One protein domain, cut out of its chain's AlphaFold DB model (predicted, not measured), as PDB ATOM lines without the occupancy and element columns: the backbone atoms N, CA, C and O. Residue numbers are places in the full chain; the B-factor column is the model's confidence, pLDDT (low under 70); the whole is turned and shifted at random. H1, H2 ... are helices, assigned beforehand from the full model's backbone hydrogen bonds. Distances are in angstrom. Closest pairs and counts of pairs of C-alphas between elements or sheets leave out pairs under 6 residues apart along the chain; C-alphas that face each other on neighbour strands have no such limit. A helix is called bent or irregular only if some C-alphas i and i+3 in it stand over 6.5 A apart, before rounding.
ATOM      1  N   LEU A   2      36.335 -41.457  37.970       35.84
ATOM      2  CA  LEU A   2      36.483 -40.310  38.887       35.84
ATOM      3  C   LEU A   2      37.710 -39.409  38.629       35.84
ATOM      4  O   LEU A   2      37.550 -38.199  38.553       35.84
ATOM      5  N   TYR A   3      38.899 -39.985  38.408       43.22
ATOM      6  CA  TYR A   3      40.111 -39.214  38.088       43.22
ATOM      7  C   TYR A   3      39.946 -38.285  36.877       43.22
ATOM      8  O   TYR A   3      40.270 -37.115  36.994       43.22
ATOM      9  N   ARG A   4      39.331 -38.740  35.773       48.62
ATOM     10  CA  ARG A   4      39.078 -37.866  34.611       48.62
ATOM     11  C   ARG A   4      38.122 -36.720  34.944       48.62
ATOM     12  O   ARG A   4      38.322 -35.624  34.450       48.62
ATOM     13  N   LEU A   5      37.118 -36.957  35.793       42.25
ATOM     14  CA  LEU A   5      36.201 -35.903  36.238       42.25
ATOM     15  C   LEU A   5      36.938 -34.855  37.093       42.25
ATOM     16  O   LEU A   5      36.703 -33.661  36.941       42.25
ATOM     17  N   LEU A   6      37.850 -35.295  37.967       46.28
ATOM     18  CA  LEU A   6      38.696 -34.412  38.774       46.28
ATOM     19  C   LEU A   6      39.705 -33.638  37.908       46.28
ATOM     20  O   LEU A   6      39.848 -32.433  38.099       46.28
ATOM     21  N   ASP A   7      40.320 -34.292  36.919       58.28
ATOM     22  CA  ASP A   7      41.207 -33.659  35.936       58.28
ATOM     23  C   ASP A   7      40.447 -32.613  35.097       58.28
ATOM     24  O   ASP A   7      40.942 -31.499  34.924       58.28
ATOM     25  N   THR A   8      39.219 -32.906  34.638       48.22
ATOM     26  CA  THR A   8      38.349 -31.914  33.976       48.22
ATOM     27  C   THR A   8      38.039 -30.746  34.912       48.22
ATOM     28  O   THR A   8      38.103 -29.599  34.477       48.22
ATOM     29  N   ILE A   9      37.723 -30.989  36.190       45.59
ATOM     30  CA  ILE A   9      37.401 -29.923  37.154       45.59
ATOM     31  C   ILE A   9      38.615 -29.011  37.406       45.59
ATOM     32  O   ILE A   9      38.465 -27.791  37.358       45.59
ATOM     33  N   ASP A  10      39.809 -29.566  37.619       56.28
ATOM     34  CA  ASP A  10      41.053 -28.801  37.803       56.28
ATOM     35  C   ASP A  10      41.464 -28.045  36.524       56.28
ATOM     36  O   ASP A  10      41.749 -26.842  36.564       56.28
ATOM     37  N   HIS A  11      41.412 -28.707  35.365       64.38
ATOM     38  CA  HIS A  11      41.662 -28.074  34.069       64.38
ATOM     39  C   HIS A  11      40.663 -26.945  33.798       64.38
ATOM     40  O   HIS A  11      41.056 -25.865  33.351       64.38
ATOM     41  N   TYR A  12      39.386 -27.141  34.140       56.31
ATOM     42  CA  TYR A  12      38.368 -26.102  34.030       56.31
ATOM     43  C   TYR A  12      38.630 -24.952  35.005       56.31
ATOM     44  O   TYR A  12      38.549 -23.804  34.587       56.31
ATOM     45  N   GLN A  13      39.007 -25.187  36.266       55.19
ATOM     46  CA  GLN A  13      39.389 -24.100  37.189       55.19
ATOM     47  C   GLN A  13      40.572 -23.272  36.640       55.19
ATOM     48  O   GLN A  13      40.581 -22.038  36.726       55.19
ATOM     49  N   LYS A  14      41.537 -23.930  35.986       69.75
ATOM     50  CA  LYS A  14      42.695 -23.294  35.331       69.75
ATOM     51  C   LYS A  14      42.348 -22.561  34.029       69.75
ATOM     52  O   LYS A  14      42.999 -21.564  33.716       69.75
ATOM     53  N   GLN A  15      41.329 -22.996  33.283       61.62
ATOM     54  CA  GLN A  15      40.781 -22.221  32.162       61.62
ATOM     55  C   GLN A  15      39.915 -21.055  32.650       61.62
ATOM     56  O   GLN A  15      40.067 -19.933  32.176       61.62
ATOM     57  N   ASN A  16      39.047 -21.287  33.632       51.16
ATOM     58  CA  ASN A  16      38.064 -20.314  34.085       51.16
ATOM     59  C   ASN A  16      38.708 -19.143  34.833       51.16
ATOM     60  O   ASN A  16      38.297 -18.009  34.639       51.16
ATOM     61  N   SER A  17      39.782 -19.361  35.601       52.97
ATOM     62  CA  SER A  17      40.559 -18.245  36.171       52.97
ATOM     63  C   SER A  17      41.199 -17.357  35.091       52.97
ATOM     64  O   SER A  17      41.249 -16.137  35.255       52.97
ATOM     65  N   LYS A  18      41.613 -17.925  33.947       61.53
ATOM     66  CA  LYS A  18      42.072 -17.161  32.769       61.53
ATOM     67  C   LYS A  18      40.925 -16.471  32.023       61.53
ATOM     68  O   LYS A  18      41.129 -15.383  31.503       61.53
ATOM     69  N   PHE A  19      39.736 -17.069  31.987       51.62
ATOM     70  CA  PHE A  19      38.557 -16.492  31.333       51.62
ATOM     71  C   PHE A  19      37.956 -15.338  32.156       51.62
ATOM     72  O   PHE A  19      37.832 -14.224  31.658       51.62
ATOM     73  N   ILE A  20      37.711 -15.551  33.453       48.94
ATOM     74  CA  ILE A  20      37.208 -14.548  34.414       48.94
ATOM     75  C   ILE A  20      38.158 -13.343  34.548       48.94
ATOM     76  O   ILE A  20      37.708 -12.236  34.839       48.94
ATOM     77  N   SER A  21      39.465 -13.519  34.317       49.88
ATOM     78  CA  SER A  21      40.436 -12.409  34.283       49.88
ATOM     79  C   SER A  21      40.542 -11.693  32.927       49.88
ATOM     80  O   SER A  21      41.198 -10.655  32.855       49.88
ATOM     81  N   GLN A  22      39.887 -12.200  31.877       51.91
ATOM     82  CA  GLN A  22      39.826 -11.593  30.539       51.91
ATOM     83  C   GLN A  22      38.449 -11.009  30.191       51.91
ATOM     84  O   GLN A  22      38.358 -10.181  29.283       51.91
ATOM     85  N   LEU A  23      37.384 -11.393  30.905       52.00
ATOM     86  CA  LEU A  23      36.077 -10.754  30.767       52.00
ATOM     87  C   LEU A  23      36.186  -9.250  31.096       52.00
ATOM     88  O   LEU A  23      36.748  -8.889  32.137       52.00
ATOM     89  N   PRO A  24      35.657  -8.350  30.242       56.66
ATOM     90  CA  PRO A  24      35.668  -6.920  30.521       56.66
ATOM     91  C   PRO A  24      34.864  -6.627  31.790       56.66
ATOM     92  O   PRO A  24      33.892  -7.317  32.091       56.66
ATOM     93  N   VAL A  25      35.250  -5.581  32.527       55.16
ATOM     94  CA  VAL A  25      34.569  -5.168  33.765       55.16
ATOM     95  C   VAL A  25      33.144  -4.714  33.430       55.16
ATOM     96  O   VAL A  25      32.921  -3.571  33.038       55.16
ATOM     97  N   GLN A  26      32.190  -5.639  33.535       63.34
ATOM     98  CA  GLN A  26      30.806  -5.416  33.126       63.34
ATOM     99  C   GLN A  26      30.082  -4.427  34.044       63.34
ATOM    100  O   GLN A  26      30.457  -4.235  35.204       63.34
ATOM    101  N   ASP A  27      28.988  -3.839  33.546       78.81
ATOM    102  CA  ASP A  27      28.096  -3.049  34.391       78.81
ATOM    103  C   ASP A  27      27.291  -3.954  35.337       78.81
ATOM    104  O   ASP A  27      26.140  -4.333  35.091       78.81
ATOM    105  N   TYR A  28      27.907  -4.264  36.478       83.12
ATOM    106  CA  TYR A  28      27.286  -4.997  37.576       83.12
ATOM    107  C   TYR A  28      25.972  -4.362  38.054       83.12
ATOM    108  O   TYR A  28      25.196  -5.051  38.710       83.12
ATOM    109  N   LYS A  29      25.685  -3.083  37.761       86.62
ATOM    110  CA  LYS A  29      24.438  -2.417  38.166       86.62
ATOM    111  C   LYS A  29      23.212  -3.057  37.513       86.62
ATOM    112  O   LYS A  29      22.199  -3.222  38.189       86.62
ATOM    113  N   GLY A  30      23.317  -3.475  36.248       89.06
ATOM    114  CA  GLY A  30      22.254  -4.220  35.569       89.06
ATOM    115  C   GLY A  30      21.991  -5.570  36.238       89.06
ATOM    116  O   GLY A  30      20.858  -5.882  36.591       89.06
ATOM    117  N   ILE A  31      23.052  -6.337  36.504       86.75
ATOM    118  CA  ILE A  31      22.952  -7.685  37.092       86.75
ATOM    119  C   ILE A  31      22.517  -7.624  38.571       86.75
ATOM    120  O   ILE A  31      21.731  -8.455  39.019       86.75
ATOM    121  N   LEU A  32      22.916  -6.589  39.315       89.12
ATOM    122  CA  LEU A  32      22.421  -6.317  40.671       89.12
ATOM    123  C   LEU A  32      20.958  -5.850  40.692       89.12
ATOM    124  O   LEU A  32      20.274  -6.074  41.684       89.12
ATOM    125  N   SER A  33      20.452  -5.261  39.605       91.19
ATOM    126  CA  SER A  33      19.012  -5.020  39.442       91.19
ATOM    127  C   SER A  33      18.228  -6.297  39.108       91.19
ATOM    128  O   SER A  33      17.004  -6.286  39.223       91.19
ATOM    129  N   MET A  34      18.900  -7.377  38.688       86.62
ATOM    130  CA  MET A  34      18.286  -8.689  38.455       86.62
ATOM    131  C   MET A  34      18.294  -9.579  39.698       86.62
ATOM    132  O   MET A  34      17.307 -10.256  39.969       86.62
ATOM    133  N   GLU A  35      19.407  -9.595  40.430       91.94
ATOM    134  CA  GLU A  35      19.586 -10.390  41.648       91.94
ATOM    135  C   GLU A  35      20.252  -9.530  42.741       91.94
ATOM    136  O   GLU A  35      21.474  -9.585  42.931       91.94
ATOM    137  N   PRO A  36      19.464  -8.713  43.473       92.81
ATOM    138  CA  PRO A  36      19.988  -7.780  44.472       92.81
ATOM    139  C   PRO A  36      20.821  -8.445  45.572       92.81
ATOM    140  O   PRO A  36      21.738  -7.824  46.109       92.81
ATOM    141  N   ARG A  37      20.576  -9.729  45.877       93.12
ATOM    142  CA  ARG A  37      21.307 -10.474  46.919       93.12
ATOM    143  C   ARG A  37      22.803 -10.606  46.638       93.12
ATOM    144  O   ARG A  37      23.582 -10.714  47.585       93.12
ATOM    145  N   LEU A  38      23.236 -10.518  45.374       93.69
ATOM    146  CA  LEU A  38      24.666 -10.504  45.047       93.69
ATOM    147  C   LEU A  38      25.390  -9.290  45.659       93.69
ATOM    148  O   LEU A  38      26.599  -9.357  45.875       93.69
ATOM    149  N   GLN A  39      24.680  -8.209  46.016       94.06
ATOM    150  CA  GLN A  39      25.265  -7.055  46.706       94.06
ATOM    151  C   GLN A  39      25.967  -7.457  48.013       94.06
ATOM    152  O   GLN A  39      27.056  -6.956  48.296       94.06
ATOM    153  N   TYR A  40      25.395  -8.398  48.770       93.25
ATOM    154  CA  TYR A  40      25.989  -8.928  50.002       93.25
ATOM    155  C   TYR A  40      27.240  -9.775  49.741       93.25
ATOM    156  O   TYR A  40      28.169  -9.798  50.550       93.25
ATOM    157  N   MET A  41      27.293 -10.440  48.584       93.19
ATOM    158  CA  MET A  41      28.418 -11.283  48.183       93.19
ATOM    159  C   MET A  41      29.602 -10.478  47.633       93.19
ATOM    160  O   MET A  41      30.702 -11.015  47.592       93.19
ATOM    161  N   ARG A  42      29.430  -9.188  47.287       92.94
ATOM    162  CA  ARG A  42      30.478  -8.307  46.716       92.94
ATOM    163  C   ARG A  42      31.801  -8.302  47.500       92.94
ATOM    164  O   ARG A  42      32.850  -8.076  46.905       92.94
ATOM    165  N   ARG A  43      31.776  -8.571  48.813       93.44
ATOM    166  CA  ARG A  43      32.986  -8.681  49.655       93.44
ATOM    167  C   ARG A  43      33.863  -9.912  49.356       93.44
ATOM    168  O   ARG A  43      35.003  -9.954  49.799       93.44
ATOM    169  N   TYR A  44      33.350 -10.884  48.600       90.50
ATOM    170  CA  TYR A  44      34.037 -12.102  48.167       90.50
ATOM    171  C   TYR A  44      34.294 -12.030  46.657       90.50
ATOM    172  O   TYR A  44      33.518 -12.568  45.873       90.50
ATOM    173  N   GLY A  45      35.348 -11.326  46.230       92.06
ATOM    174  CA  GLY A  45      35.515 -10.883  44.834       92.06
ATOM    175  C   GLY A  45      35.385 -11.970  43.753       92.06
ATOM    176  O   GLY A  45      34.818 -11.706  42.694       92.06
ATOM    177  N   ASP A  46      35.855 -13.190  44.015       86.69
ATOM    178  CA  ASP A  46      35.796 -14.296  43.045       86.69
ATOM    179  C   ASP A  46      34.451 -15.030  43.065       86.69
ATOM    180  O   ASP A  46      33.878 -15.292  42.008       86.69
ATOM    181  N   ILE A  47      33.893 -15.272  44.257       86.25
ATOM    182  CA  ILE A  47      32.552 -15.859  44.421       86.25
ATOM    183  C   ILE A  47      31.497 -14.911  43.831       86.25
ATOM    184  O   ILE A  47      30.618 -15.345  43.094       86.25
ATOM    185  N   PHE A  48      31.619 -13.605  44.086       90.81
ATOM    186  CA  PHE A  48      30.760 -12.575  43.506       90.81
ATOM    187  C   PHE A  48      30.794 -12.605  41.977       90.81
ATOM    188  O   PHE A  48      29.729 -12.630  41.367       90.81
ATOM    189  N   ARG A  49      31.986 -12.654  41.360       86.81
ATOM    190  CA  ARG A  49      32.125 -12.760  39.897       86.81
ATOM    191  C   ARG A  49      31.463 -14.028  39.361       86.81
ATOM    192  O   ARG A  49      30.556 -13.918  38.547       86.81
ATOM    193  N   ALA A  50      31.787 -15.196  39.916       83.88
ATOM    194  CA  ALA A  50      31.164 -16.454  39.504       83.88
ATOM    195  C   ALA A  50      29.626 -16.429  39.639       83.88
ATOM    196  O   ALA A  50      28.917 -16.890  38.745       83.88
ATOM    197  N   CYS A  51      29.079 -15.857  40.717       87.44
ATOM    198  CA  CYS A  51      27.633 -15.715  40.891       87.44
ATOM    199  C   CYS A  51      27.002 -14.697  39.920       87.44
ATOM    200  O   CYS A  51      25.895 -14.940  39.439       87.44
ATOM    201  N   VAL A  52      27.695 -13.599  39.598       89.44
ATOM    202  CA  VAL A  52      27.299 -12.631  38.559       89.44
ATOM    203  C   VAL A  52      27.234 -13.315  37.190       89.44
ATOM    204  O   VAL A  52      26.201 -13.225  36.527       89.44
ATOM    205  N   ASP A  53      28.270 -14.066  36.813       84.50
ATOM    206  CA  ASP A  53      28.345 -14.795  35.539       84.50
ATOM    207  C   ASP A  53      27.241 -15.868  35.443       84.50
ATOM    208  O   ASP A  53      26.576 -16.001  34.413       84.50
ATOM    209  N   ILE A  54      26.965 -16.584  36.543       83.88
ATOM    210  CA  ILE A  54      25.855 -17.548  36.643       83.88
ATOM    211  C   ILE A  54      24.492 -16.857  36.468       83.88
ATOM    212  O   ILE A  54      23.638 -17.379  35.747       83.88
ATOM    213  N   VAL A  55      24.250 -15.707  37.109       86.56
ATOM    214  CA  VAL A  55      22.979 -14.966  36.975       86.56
ATOM    215  C   VAL A  55      22.818 -14.410  35.560       86.56
ATOM    216  O   VAL A  55      21.744 -14.561  34.971       86.56
ATOM    217  N   GLN A  56      23.878 -13.852  34.973       85.69
ATOM    218  CA  GLN A  56      23.849 -13.361  33.599       85.69
ATOM    219  C   GLN A  56      23.608 -14.496  32.600       85.69
ATOM    220  O   GLN A  56      22.731 -14.367  31.745       85.69
ATOM    221  N   HIS A  57      24.298 -15.634  32.732       81.44
ATOM    222  CA  HIS A  57      24.060 -16.772  31.848       81.44
ATOM    223  C   HIS A  57      22.637 -17.325  32.005       81.44
ATOM    224  O   HIS A  57      21.974 -17.591  31.003       81.44
ATOM    225  N   ARG A  58      22.112 -17.422  33.237       80.50
ATOM    226  CA  ARG A  58      20.702 -17.783  33.482       80.50
ATOM    227  C   ARG A  58      19.734 -16.809  32.803       80.50
ATOM    228  O   ARG A  58      18.732 -17.264  32.254       80.50
ATOM    229  N   HIS A  59      20.020 -15.504  32.798       81.62
ATOM    230  CA  HIS A  59      19.188 -14.525  32.097       81.62
ATOM    231  C   HIS A  59      19.245 -14.697  30.576       81.62
ATOM    232  O   HIS A  59      18.194 -14.834  29.951       81.62
ATOM    233  N   VAL A  60      20.448 -14.751  29.998       79.62
ATOM    234  CA  VAL A  60      20.660 -14.930  28.551       79.62
ATOM    235  C   VAL A  60      20.015 -16.233  28.071       79.62
ATOM    236  O   VAL A  60      19.257 -16.213  27.106       79.62
ATOM    237  N   ARG A  61      20.184 -17.341  28.808       73.19
ATOM    238  CA  ARG A  61      19.464 -18.606  28.573       73.19
ATOM    239  C   ARG A  61      17.951 -18.432  28.598       73.19
ATOM    240  O   ARG A  61      17.283 -18.921  27.696       73.19
ATOM    241  N   LYS A  62      17.405 -17.742  29.608       73.00
ATOM    242  CA  LYS A  62      15.955 -17.526  29.743       73.00
ATOM    243  C   LYS A  62      15.363 -16.777  28.544       73.00
ATOM    244  O   LYS A  62      14.224 -17.049  28.190       73.00
ATOM    245  N   LEU A  63      16.135 -15.893  27.911       68.38
ATOM    246  CA  LEU A  63      15.764 -15.239  26.651       68.38
ATOM    247  C   LEU A  63      15.953 -16.177  25.439       68.38
ATOM    248  O   LEU A  63      15.070 -16.278  24.596       68.38
ATOM    249  N   GLN A  64      17.063 -16.916  25.375       68.12
ATOM    250  CA  GLN A  64      17.396 -17.808  24.254       68.12
ATOM    251  C   GLN A  64      16.543 -19.085  24.162       68.12
ATOM    252  O   GLN A  64      16.456 -19.665  23.084       68.12
ATOM    253  N   PHE A  65      15.878 -19.532  25.236       62.25
ATOM    254  CA  PHE A  65      14.990 -20.709  25.186       62.25
ATOM    255  C   PHE A  65      13.773 -20.541  24.255       62.25
ATOM    256  O   PHE A  65      13.095 -21.528  23.974       62.25
ATOM    257  N   HIS A  66      13.504 -19.332  23.752       59.28
ATOM    258  CA  HIS A  66      12.501 -19.100  22.712       59.28
ATOM    259  C   HIS A  66      12.961 -19.571  21.316       59.28
ATOM    260  O   HIS A  66      12.149 -20.128  20.578       59.28
ATOM    261  N   ASP A  67      14.250 -19.444  20.976       57.25
ATOM    262  CA  ASP A  67      14.810 -19.833  19.672       57.25
ATOM    263  C   ASP A  67      15.546 -21.177  19.749       57.25
ATOM    264  O   ASP A  67      16.774 -21.270  19.675       57.25
ATOM    265  N   ALA A  68      14.780 -22.267  19.862       55.03
ATOM    266  CA  ALA A  68      15.319 -23.632  19.874       55.03
ATOM    267  C   ALA A  68      16.125 -23.996  18.603       55.03
ATOM    268  O   ALA A  68      16.979 -24.887  18.656       55.03
ATOM    269  N   SER A  69      15.865 -23.292  17.495       55.09
ATOM    270  CA  SER A  69      16.554 -23.355  16.199       55.09
ATOM    271  C   SER A  69      17.919 -22.660  16.173       55.09
ATOM    272  O   SER A  69      18.682 -22.896  15.237       55.09
ATOM    273  N   SER A  70      18.254 -21.830  17.168       57.28
ATOM    274  CA  SER A  70      19.567 -21.185  17.240       57.28
ATOM    275  C   SER A  70      20.667 -22.234  17.469       57.28
ATOM    276  O   SER A  70      20.803 -22.839  18.539       57.28
ATOM    277  N   THR A  71      21.445 -22.478  16.413       51.78
ATOM    278  CA  THR A  71      22.696 -23.250  16.449       51.78
ATOM    279  C   THR A  71      23.826 -22.442  17.079       51.78
ATOM    280  O   THR A  71      24.686 -23.023  17.739       51.78
ATOM    281  N   ASP A  72      23.780 -21.113  16.939       55.41
ATOM    282  CA  ASP A  72      24.731 -20.146  17.495       55.41
ATOM    283  C   ASP A  72      24.510 -19.935  19.005       55.41
ATOM    284  O   ASP A  72      24.130 -18.873  19.508       55.41
ATOM    285  N   ARG A  73      24.660 -21.030  19.753       66.31
ATOM    286  CA  ARG A  73      24.508 -21.053  21.206       66.31
ATOM    287  C   ARG A  73      25.774 -20.505  21.837       66.31
ATOM    288  O   ARG A  73      26.755 -21.235  21.970       66.31
ATOM    289  N   LEU A  74      25.693 -19.248  22.276       68.12
ATOM    290  CA  LEU A  74      26.663 -18.617  23.174       68.12
ATOM    291  C   LEU A  74      27.181 -19.642  24.202       68.12
ATOM    292  O   LEU A  74      26.360 -20.196  24.949       68.12
ATOM    293  N   PRO A  75      28.503 -19.914  24.240       71.62
ATOM    294  CA  PRO A  75      29.081 -20.831  25.207       71.62
ATOM    295  C   PRO A  75      28.652 -20.458  26.621       71.62
ATOM    296  O   PRO A  75      28.653 -19.289  27.007       71.62
ATOM    297  N   ASP A  76      28.249 -21.463  27.386       74.50
ATOM    298  CA  ASP A  76      27.918 -21.290  28.790       74.50
ATOM    299  C   ASP A  76      29.228 -21.027  29.552       74.50
ATOM    300  O   ASP A  76      30.091 -21.904  29.564       74.50
ATOM    301  N   PRO A  77      29.413 -19.835  30.156       73.12
ATOM    302  CA  PRO A  77      30.653 -19.466  30.838       73.12
ATOM    303  C   PRO A  77      30.828 -20.222  32.166       73.12
ATOM    304  O   PRO A  77      31.827 -20.047  32.864       73.12
ATOM    305  N   THR A  78      29.849 -21.046  32.553       77.75
ATOM    306  CA  THR A  78      29.870 -21.833  33.780       77.75
ATOM    307  C   THR A  78      30.308 -23.279  33.497       77.75
ATOM    308  O   THR A  78      29.933 -23.859  32.470       77.75
ATOM    309  N   PRO A  79      31.022 -23.931  34.441       76.56
ATOM    310  CA  PRO A  79      31.451 -25.329  34.291       76.56
ATOM    311  C   PRO A  79      30.287 -26.309  34.124       76.56
ATOM    312  O   PRO A  79      30.482 -27.440  33.680       76.56
ATOM    313  N   PHE A  80      29.074 -25.902  34.503       79.00
ATOM    314  CA  PHE A  80      27.907 -26.770  34.550       79.00
ATOM    315  C   PHE A  80      27.480 -27.268  33.167       79.00
ATOM    316  O   PHE A  80      26.890 -28.339  33.088       79.00
ATOM    317  N   SER A  81      27.810 -26.559  32.084       79.00
ATOM    318  CA  SER A  81      27.624 -27.062  30.717       79.00
ATOM    319  C   SER A  81      28.547 -28.236  30.399       79.00
ATOM    320  O   SER A  81      28.060 -29.302  30.026       79.00
ATOM    321  N   THR A  82      29.855 -28.062  30.591       83.44
ATOM    322  CA  THR A  82      30.889 -29.067  30.314       83.44
ATOM    323  C   THR A  82      30.715 -30.292  31.201       83.44
ATOM    324  O   THR A  82      30.620 -31.401  30.684       83.44
ATOM    325  N   ILE A  83      30.551 -30.102  32.516       85.12
ATOM    326  CA  ILE A  83      30.319 -31.199  33.472       85.12
ATOM    327  C   ILE A  83      29.048 -31.980  33.107       85.12
ATOM    328  O   ILE A  83      29.037 -33.207  33.170       85.12
ATOM    329  N   LYS A  84      27.977 -31.299  32.678       84.00
ATOM    330  CA  LYS A  84      26.733 -31.947  32.236       84.00
ATOM    331  C   LYS A  84      26.878 -32.657  30.890       84.00
ATOM    332  O   LYS A  84      26.292 -33.717  30.717       84.00
ATOM    333  N   ALA A  85      27.647 -32.107  29.951       85.19
ATOM    334  CA  ALA A  85      27.929 -32.756  28.673       85.19
ATOM    335  C   ALA A  85      28.771 -34.026  28.876       85.19
ATOM    336  O   ALA A  85      28.411 -35.082  28.361       85.19
ATOM    337  N   GLU A  86      29.826 -33.959  29.694       89.62
ATOM    338  CA  GLU A  86      30.597 -35.136  30.102       89.62
ATOM    339  C   GLU A  86      29.738 -36.144  30.869       89.62
ATOM    340  O   GLU A  86      29.845 -37.340  30.618       89.62
ATOM    341  N   TYR A  87      28.865 -35.695  31.775       90.19
ATOM    342  CA  TYR A  87      27.920 -36.567  32.472       90.19
ATOM    343  C   TYR A  87      26.989 -37.284  31.486       90.19
ATOM    344  O   TYR A  87      26.922 -38.509  31.513       90.19
ATOM    345  N   GLU A  88      26.333 -36.564  30.566       89.06
ATOM    346  CA  GLU A  88      25.455 -37.171  29.555       89.06
ATOM    347  C   GLU A  88      26.218 -38.155  28.646       89.06
ATOM    348  O   GLU A  88      25.693 -39.224  28.340       89.06
ATOM    349  N   VAL A  89      27.466 -37.858  28.259       92.19
ATOM    350  CA  VAL A  89      28.318 -38.775  27.474       92.19
ATOM    351  C   VAL A  89      28.710 -40.019  28.279       92.19
ATOM    352  O   VAL A  89      28.534 -41.137  27.792       92.19
ATOM    353  N   ASN A  90      29.209 -39.857  29.508       91.00
ATOM    354  CA  ASN A  90      29.625 -40.970  30.367       91.00
ATOM    355  C   ASN A  90      28.439 -41.878  30.726       91.00
ATOM    356  O   ASN A  90      28.555 -43.098  30.635       91.00
ATOM    357  N   VAL A  91      27.286 -41.296  31.067       90.81
ATOM    358  CA  VAL A  91      26.050 -42.031  31.365       90.81
ATOM    359  C   VAL A  91      25.535 -42.771  30.133       90.81
ATOM    360  O   VAL A  91      25.306 -43.974  30.218       90.81
ATOM    361  N   ASN A  92      25.413 -42.110  28.975       91.31
ATOM    362  CA  ASN A  92      24.992 -42.790  27.744       91.31
ATOM    363  C   ASN A  92      25.960 -43.925  27.368       91.31
ATOM    364  O   ASN A  92      25.511 -44.975  26.916       91.31
ATOM    365  N   THR A  93      27.266 -43.751  27.598       93.12
ATOM    366  CA  THR A  93      28.268 -44.805  27.374       93.12
ATOM    367  C   THR A  93      28.037 -45.995  28.308       93.12
ATOM    368  O   THR A  93      27.996 -47.129  27.838       93.12
ATOM    369  N   LEU A  94      27.828 -45.760  29.609       91.50
ATOM    370  CA  LEU A  94      27.552 -46.821  30.587       91.50
ATOM    371  C   LEU A  94      26.231 -47.558  30.307       91.50
ATOM    372  O   LEU A  94      26.182 -48.773  30.465       91.50
ATOM    373  N   LEU A  95      25.184 -46.854  29.864       91.19
ATOM    374  CA  LEU A  95      23.888 -47.450  29.512       91.19
ATOM    375  C   LEU A  95      23.916 -48.228  28.185       91.19
ATOM    376  O   LEU A  95      23.216 -49.223  28.051       91.19
ATOM    377  N   ALA A  96      24.712 -47.792  27.205       93.75
ATOM    378  CA  ALA A  96      24.845 -48.478  25.915       93.75
ATOM    379  C   ALA A  96      25.828 -49.667  25.946       93.75
ATOM    380  O   ALA A  96      25.855 -50.469  25.013       93.75
ATOM    381  N   THR A  97      26.651 -49.776  26.990       96.25
ATOM    382  CA  THR A  97      27.687 -50.810  27.120       96.25
ATOM    383  C   THR A  97      27.131 -52.074  27.775       96.25
ATOM    384  O   THR A  97      26.596 -52.019  28.878       96.25
ATOM    385  N   SER A  98      27.321 -53.231  27.133       96.44
ATOM    386  CA  SER A  98      26.932 -54.551  27.662       96.44
ATOM    387  C   SER A  98      27.998 -55.224  28.540       96.44
ATOM    388  O   SER A  98      27.675 -56.138  29.296       96.44
ATOM    389  N   THR A  99      29.258 -54.787  28.460       96.38
ATOM    390  CA  THR A  99      30.389 -55.299  29.256       96.38
ATOM    391  C   THR A  99      31.373 -54.172  29.566       96.38
ATOM    392  O   THR A  99      31.947 -53.599  28.638       96.38
ATOM    393  N   PHE A 100      31.603 -53.855  30.843       95.12
ATOM    394  CA  PHE A 100      32.477 -52.752  31.254       95.12
ATOM    395  C   PHE A 100      33.739 -53.276  31.970       95.12
ATOM    396  O   PHE A 100      33.605 -54.076  32.896       95.12
ATOM    397  N   PRO A 101      34.964 -52.855  31.595       95.62
ATOM    398  CA  PRO A 101      36.188 -53.338  32.235       95.62
ATOM    399  C   PRO A 101      36.214 -53.064  33.745       95.62
ATOM    400  O   PRO A 101      36.113 -51.914  34.174       95.62
ATOM    401  N   GLY A 102      36.381 -54.122  34.542       94.31
ATOM    402  CA  GLY A 102      36.388 -54.046  36.008       94.31
ATOM    403  C   GLY A 102      35.013 -54.160  36.678       94.31
ATOM    404  O   GLY A 102      34.951 -54.028  37.893       94.31
ATOM    405  N   LEU A 103      33.936 -54.421  35.927       94.56
ATOM    406  CA  LEU A 103      32.621 -54.793  36.465       94.56
ATOM    407  C   LEU A 103      32.178 -56.138  35.880       94.56
ATOM    408  O   LEU A 103      32.343 -56.387  34.684       94.56
ATOM    409  N   SER A 104      31.576 -56.998  36.700       96.69
ATOM    410  CA  SER A 104      30.879 -58.187  36.208       96.69
ATOM    411  C   SER A 104      29.595 -57.811  35.457       96.69
ATOM    412  O   SER A 104      29.027 -56.729  35.626       96.69
ATOM    413  N   SER A 105      29.085 -58.738  34.644       96.38
ATOM    414  CA  SER A 105      27.787 -58.582  33.976       96.38
ATOM    415  C   SER A 105      26.620 -58.445  34.963       96.38
ATOM    416  O   SER A 105      25.647 -57.758  34.658       96.38
ATOM    417  N   VAL A 106      26.724 -59.048  36.154       96.94
ATOM    418  CA  VAL A 106      25.712 -58.965  37.219       96.94
ATOM    419  C   VAL A 106      25.709 -57.574  37.859       96.94
ATOM    420  O   VAL A 106      24.646 -56.970  38.008       96.94
ATOM    421  N   GLU A 107      26.881 -57.020  38.173       95.62
ATOM    422  CA  GLU A 107      27.008 -55.652  38.696       95.62
ATOM    423  C   GLU A 107      26.561 -54.613  37.666       95.62
ATOM    424  O   GLU A 107      25.855 -53.672  38.020       95.62
ATOM    425  N   LEU A 108      26.901 -54.799  36.387       95.38
ATOM    426  CA  LEU A 108      26.486 -53.892  35.317       95.38
ATOM    427  C   LEU A 108      24.967 -53.940  35.076       95.38
ATOM    428  O   LEU A 108      24.340 -52.887  34.974       95.38
ATOM    429  N   ALA A 109      24.353 -55.127  35.082       95.88
ATOM    430  CA  ALA A 109      22.895 -55.265  35.009       95.88
ATOM    431  C   ALA A 109      22.192 -54.669  36.246       95.88
ATOM    432  O   ALA A 109      21.130 -54.057  36.127       95.88
ATOM    433  N   THR A 110      22.804 -54.787  37.429       95.31
ATOM    434  CA  THR A 110      22.310 -54.157  38.665       95.31
ATOM    435  C   THR A 110      22.421 -52.633  38.591       95.31
ATOM    436  O   THR A 110      21.478 -51.927  38.941       95.31
ATOM    437  N   PHE A 111      23.532 -52.117  38.062       93.69
ATOM    438  CA  PHE A 111      23.736 -50.694  37.805       93.69
ATOM    439  C   PHE A 111      22.709 -50.143  36.803       93.69
ATOM    440  O   PHE A 111      22.126 -49.089  37.054       93.69
ATOM    441  N   HIS A 112      22.432 -50.855  35.703       95.69
ATOM    442  CA  HIS A 112      21.359 -50.489  34.772       95.69
ATOM    443  C   HIS A 112      20.003 -50.471  35.489       95.69
ATOM    444  O   HIS A 112      19.334 -49.444  35.471       95.69
ATOM    445  N   SER A 113      19.638 -51.541  36.201       95.38
ATOM    446  CA  SER A 113      18.363 -51.640  36.931       95.38
ATOM    447  C   SER A 113      18.146 -50.493  37.931       95.38
ATOM    448  O   SER A 113      17.074 -49.887  37.960       95.38
ATOM    449  N   LEU A 114      19.175 -50.144  38.715       94.25
ATOM    450  CA  LEU A 114      19.086 -49.115  39.755       94.25
ATOM    451  C   LEU A 114      19.181 -47.682  39.219       94.25
ATOM    452  O   LEU A 114      18.481 -46.803  39.720       94.25
ATOM    453  N   TYR A 115      20.052 -47.412  38.241       92.56
ATOM    454  CA  TYR A 115      20.371 -46.037  37.839       92.56
ATOM    455  C   TYR A 115      19.763 -45.612  36.504       92.56
ATOM    456  O   TYR A 115      19.500 -44.419  36.351       92.56
ATOM    457  N   GLN A 116      19.474 -46.530  35.571       94.62
ATOM    458  CA  GLN A 116      18.855 -46.182  34.284       94.62
ATOM    459  C   GLN A 116      17.579 -45.336  34.438       94.62
ATOM    460  O   GLN A 116      17.492 -44.339  33.720       94.62
ATOM    461  N   PRO A 117      16.631 -45.620  35.363       94.44
ATOM    462  CA  PRO A 117      15.391 -44.842  35.477       94.44
ATOM    463  C   PRO A 117      15.591 -43.352  35.800       94.44
ATOM    464  O   PRO A 117      14.717 -42.542  35.498       94.44
ATOM    465  N   PHE A 118      16.743 -42.999  36.375       93.75
ATOM    466  CA  PHE A 118      17.081 -41.663  36.875       93.75
ATOM    467  C   PHE A 118      18.266 -41.033  36.113       93.75
ATOM    468  O   PHE A 118      18.733 -39.949  36.455       93.75
ATOM    469  N   ALA A 119      18.785 -41.720  35.091       92.31
ATOM    470  CA  ALA A 119      20.086 -41.440  34.487       92.31
ATOM    471  C   ALA A 119      20.133 -40.148  33.651       92.31
ATOM    472  O   ALA A 119      21.177 -39.504  33.544       92.31
ATOM    473  N   LEU A 120      19.019 -39.765  33.024       93.50
ATOM    474  CA  LEU A 120      18.978 -38.637  32.093       93.50
ATOM    475  C   LEU A 120      18.319 -37.421  32.742       93.50
ATOM    476  O   LEU A 120      17.099 -37.332  32.803       93.50
ATOM    477  N   VAL A 121      19.111 -36.454  33.204       92.81
ATOM    478  CA  VAL A 121      18.590 -35.243  33.867       92.81
ATOM    479  C   VAL A 121      17.912 -34.270  32.890       92.81
ATOM    480  O   VAL A 121      18.357 -34.106  31.748       92.81
ATOM    481  N   CYS A 122      16.852 -33.587  33.347       92.12
ATOM    482  CA  CYS A 122      16.191 -32.517  32.589       92.12
ATOM    483  C   CYS A 122      17.181 -31.401  32.224       92.12
ATOM    484  O   CYS A 122      17.973 -30.960  33.062       92.12
ATOM    485  N   ARG A 123      17.132 -30.889  30.987       88.38
ATOM    486  CA  ARG A 123      18.082 -29.858  30.554       88.38
ATOM    487  C   ARG A 123      17.715 -28.426  30.966       88.38
ATOM    488  O   ARG A 123      18.616 -27.587  30.893       88.38
ATOM    489  N   TYR A 124      16.489 -28.154  31.425       82.56
ATOM    490  CA  TYR A 124      16.019 -26.813  31.813       82.56
ATOM    491  C   TYR A 124      16.448 -26.401  33.237       82.56
ATOM    492  O   TYR A 124      16.134 -27.114  34.190       82.56
ATOM    493  N   PRO A 125      17.114 -25.240  33.425       78.00
ATOM    494  CA  PRO A 125      17.489 -24.733  34.747       78.00
ATOM    495  C   PRO A 125      16.280 -24.506  35.665       78.00
ATOM    496  O   PRO A 125      15.281 -23.931  35.243       78.00
ATOM    497  N   GLY A 126      16.391 -24.907  36.935       78.75
ATOM    498  CA  GLY A 126      15.323 -24.744  37.934       78.75
ATOM    499  C   GLY A 126      14.201 -25.788  37.859       78.75
ATOM    500  O   GLY A 126      13.266 -25.733  38.651       78.75
ATOM    501  N   CYS A 127      14.290 -26.757  36.946       86.00
ATOM    502  CA  CYS A 127      13.375 -27.890  36.909       86.00
ATOM    503  C   CYS A 127      13.562 -28.810  38.133       86.00
ATOM    504  O   CYS A 127      14.667 -29.283  38.395       86.00
ATOM    505  N   THR A 128      12.468 -29.139  38.829       82.50
ATOM    506  CA  THR A 128      12.444 -30.121  39.934       82.50
ATOM    507  C   THR A 128      12.964 -31.494  39.508       82.50
ATOM    508  O   THR A 128      13.737 -32.117  40.225       82.50
ATOM    509  N   ASN A 129      12.627 -31.938  38.296       81.88
ATOM    510  CA  ASN A 129      13.008 -33.248  37.765       81.88
ATOM    511  C   ASN A 129      14.476 -33.301  37.281       81.88
ATOM    512  O   ASN A 129      14.874 -34.250  36.609       81.88
ATOM    513  N   ILE A 130      15.310 -32.311  37.635       84.25
ATOM    514  CA  ILE A 130      16.774 -32.448  37.591       84.25
ATOM    515  C   ILE A 130      17.246 -33.527  38.577       84.25
ATOM    516  O   ILE A 130      18.153 -34.276  38.234       84.25
ATOM    517  N   SER A 131      16.637 -33.637  39.765       83.50
ATOM    518  CA  SER A 131      16.996 -34.671  40.751       83.50
ATOM    519  C   SER A 131      16.375 -36.035  40.441       83.50
ATOM    520  O   SER A 131      17.002 -37.056  40.708       83.50
ATOM    521  N   ALA A 132      15.168 -36.051  39.865       89.69
ATOM    522  CA  ALA A 132      14.467 -37.279  39.487       89.69
ATOM    523  C   ALA A 132      15.038 -37.934  38.214       89.69
ATOM    524  O   ALA A 132      15.113 -39.154  38.142       89.69
ATOM    525  N   GLY A 133      15.450 -37.149  37.213       92.31
ATOM    526  CA  GLY A 133      15.927 -37.689  35.937       92.31
ATOM    527  C   GLY A 133      14.865 -38.481  35.159       92.31
ATOM    528  O   GLY A 133      13.667 -38.373  35.424       92.31
ATOM    529  N   PHE A 134      15.313 -39.233  34.149       95.00
ATOM    530  CA  PHE A 134      14.459 -39.997  33.233       95.00
ATOM    531  C   PHE A 134      15.129 -41.284  32.738       95.00
ATOM    532  O   PHE A 134      16.339 -41.316  32.505       95.00
ATOM    533  N   ALA A 135      14.298 -42.298  32.472       93.06
ATOM    534  CA  ALA A 135      14.699 -43.604  31.946       93.06
ATOM    535  C   ALA A 135      15.147 -43.581  30.475       93.06
ATOM    536  O   ALA A 135      15.936 -44.425  30.051       93.06
ATOM    537  N   THR A 136      14.614 -42.650  29.674       93.06
ATOM    538  CA  THR A 136      14.888 -42.559  28.232       93.06
ATOM    539  C   THR A 136      14.989 -41.108  27.757       93.06
ATOM    540  O   THR A 136      14.385 -40.195  28.330       93.06
ATOM    541  N   HIS A 137      15.693 -40.888  26.638       92.19
ATOM    542  CA  HIS A 137      15.710 -39.582  25.959       92.19
ATOM    543  C   HIS A 137      14.318 -39.160  25.461       92.19
ATOM    544  O   HIS A 137      14.077 -37.964  25.310       92.19
ATOM    545  N   ILE A 138      13.395 -40.104  25.238       93.31
ATOM    546  CA  ILE A 138      12.015 -39.819  24.813       93.31
ATOM    547  C   ILE A 138      11.219 -39.221  25.975       93.31
ATOM    548  O   ILE A 138      10.523 -38.224  25.794       93.31
ATOM    549  N   ASP A 139      11.344 -39.786  27.176       94.12
ATOM    550  CA  ASP A 139      10.635 -39.297  28.362       94.12
ATOM    551  C   ASP A 139      11.213 -37.963  28.837       94.12
ATOM    552  O   ASP A 139      10.451 -37.028  29.097       94.12
ATOM    553  N   ARG A 140      12.549 -37.827  28.802       94.19
ATOM    554  CA  ARG A 140      13.216 -36.531  28.965       94.19
ATOM    555  C   ARG A 140      12.708 -35.515  27.943       94.19
ATOM    556  O   ARG A 140      12.312 -34.426  28.337       94.19
ATOM    557  N   GLY A 141      12.665 -35.863  26.656       92.06
ATOM    558  CA  GLY A 141      12.179 -34.971  25.599       92.06
ATOM    559  C   GLY A 141      10.715 -34.558  25.789       92.06
ATOM    560  O   GLY A 141      10.380 -33.385  25.638       92.06
ATOM    561  N   ARG A 142       9.845 -35.492  26.200       91.44
ATOM    562  CA  ARG A 142       8.432 -35.217  26.511       91.44
ATOM    563  C   ARG A 142       8.291 -34.240  27.676       91.44
ATOM    564  O   ARG A 142       7.479 -33.323  27.606       91.44
ATOM    565  N   HIS A 143       9.104 -34.403  28.716       92.81
ATOM    566  CA  HIS A 143       9.143 -33.480  29.844       92.81
ATOM    567  C   HIS A 143       9.764 -32.119  29.479       92.81
ATOM    568  O   HIS A 143       9.255 -31.079  29.889       92.81
ATOM    569  N   GLU A 144      10.806 -32.086  28.655       91.25
ATOM    570  CA  GLU A 144      11.430 -30.852  28.161       91.25
ATOM    571  C   GLU A 144      10.494 -30.035  27.259       91.25
ATOM    572  O   GLU A 144      10.557 -28.807  27.277       91.25
ATOM    573  N   MET A 145       9.553 -30.677  26.557       85.06
ATOM    574  CA  MET A 145       8.453 -29.973  25.887       85.06
ATOM    575  C   MET A 145       7.457 -29.328  26.867       85.06
ATOM    576  O   MET A 145       6.821 -28.348  26.495       85.06
ATOM    577  N   SER A 146       7.345 -29.798  28.118       86.38
ATOM    578  CA  SER A 146       6.508 -29.136  29.142       86.38
ATOM    579  C   SER A 146       7.161 -27.899  29.780       86.38
ATOM    580  O   SER A 146       6.471 -27.117  30.425       86.38
ATOM    581  N   HIS A 147       8.463 -27.684  29.547       82.00
ATOM    582  CA  HIS A 147       9.181 -26.445  29.893       82.00
ATOM    583  C   HIS A 147       9.231 -25.425  28.750       82.00
ATOM    584  O   HIS A 147       9.769 -24.333  28.941       82.00
ATOM    585  N   ALA A 148       8.706 -25.760  27.565       77.19
ATOM    586  CA  ALA A 148       8.614 -24.806  26.467       77.19
ATOM    587  C   ALA A 148       7.861 -23.548  26.955       77.19
ATOM    588  O   ALA A 148       6.783 -23.705  27.539       77.19
TER     589      ALA A 148
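What this domain is: This is residues 2 to 148 of the 658 residues of the protein "Polyketide synthase module protein" of Pyrenophora tritici-repentis (UniProt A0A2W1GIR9). What does the model look like? It is a loose, drawn-out set of helices: H4, the longest, packs with the short H2 and H3 at one end, while H6 lies at the other. H1 and H5 run lengthwise, opposite ways, and past H6 the chain folds back through H7 to H8. What is it made of, and how large is it? The printed part has 147 residues with eight named helices, H1 to H8 in order along the chain, and no named strand: all helix. It is loose, with a radius of gyration of the C-alphas of 18.6 A and spans of 56 by 36 by 29 A.

Where its parts are: Where is the longest helix? H4, residues 45 to 64, measures 28.3 A from C-alpha 45 at (35.515, -10.883, 44.834) to C-alpha 64 at (17.396, -17.808, 24.254). Which helices come before it? H1 is residues 2 to 20, 26.2 A long, H2 is residues 28 to 34 and H3 is residues 38 to 41. Which follow? H5 is residues 79 to 96, 25.5 A long, and H6 is residues 105 to 118, 20.2 A long; H6 is irregular, with C-alphas 114 and 117 7.1 A apart. H7 is residues 129 to 132, and H8 is residues 137 to 146, 14.3 A long, ending at C-alpha 146 at (6.508, -29.136, 29.142).

How they stand to each other: What touches H4? H2 touches residues 52 to 56 of H4 alone, the same way at a steep tilt of 56 degrees; the closest C-alphas, those of Ile 31 and Gln 56, are 6.7 A apart. H3 touches residues 47 to 52 of H4 alone, with the closest C-alphas, those of Met 41 and Phe 48, 5.4 A apart. How does H1 stand? It is close to but not clearly touching H4, about perpendicular at 86 degrees, with the closest C-alphas, of Ile 20 and Arg 49, 7.7 A apart. It is likewise close to but not clearly touching H5, opposite ways at a shallow tilt of 24 degrees, with the closest C-alphas, of Tyr 12 and Pro 79, 7.0 A apart. What lies beyond H5? H6 is close to but not clearly touching H5, with the closest C-alphas, of Leu 95 and His 112, 6.6 A apart. H8 touches no helix. Are the helix backbones complete? Every O i to N i+4 pair is within hydrogen-bond range in H2, H4 and H5; the counts are 14 of 15 in H1, 8 of 10 in H6 and 5 of 6 in H8, and H3 and H7 are too short for such a pair.

The domain as a whole: How far does it reach? The two C-alphas farthest apart, those of Lys 29 and Val 106, are 56.6 A apart. Is it unbroken? The printed part has no cut, and the link from H4 to H5, 14 residues, is long. Where is confidence low? Residues 2 to 26 and 63 to 74 have pLDDT under 70.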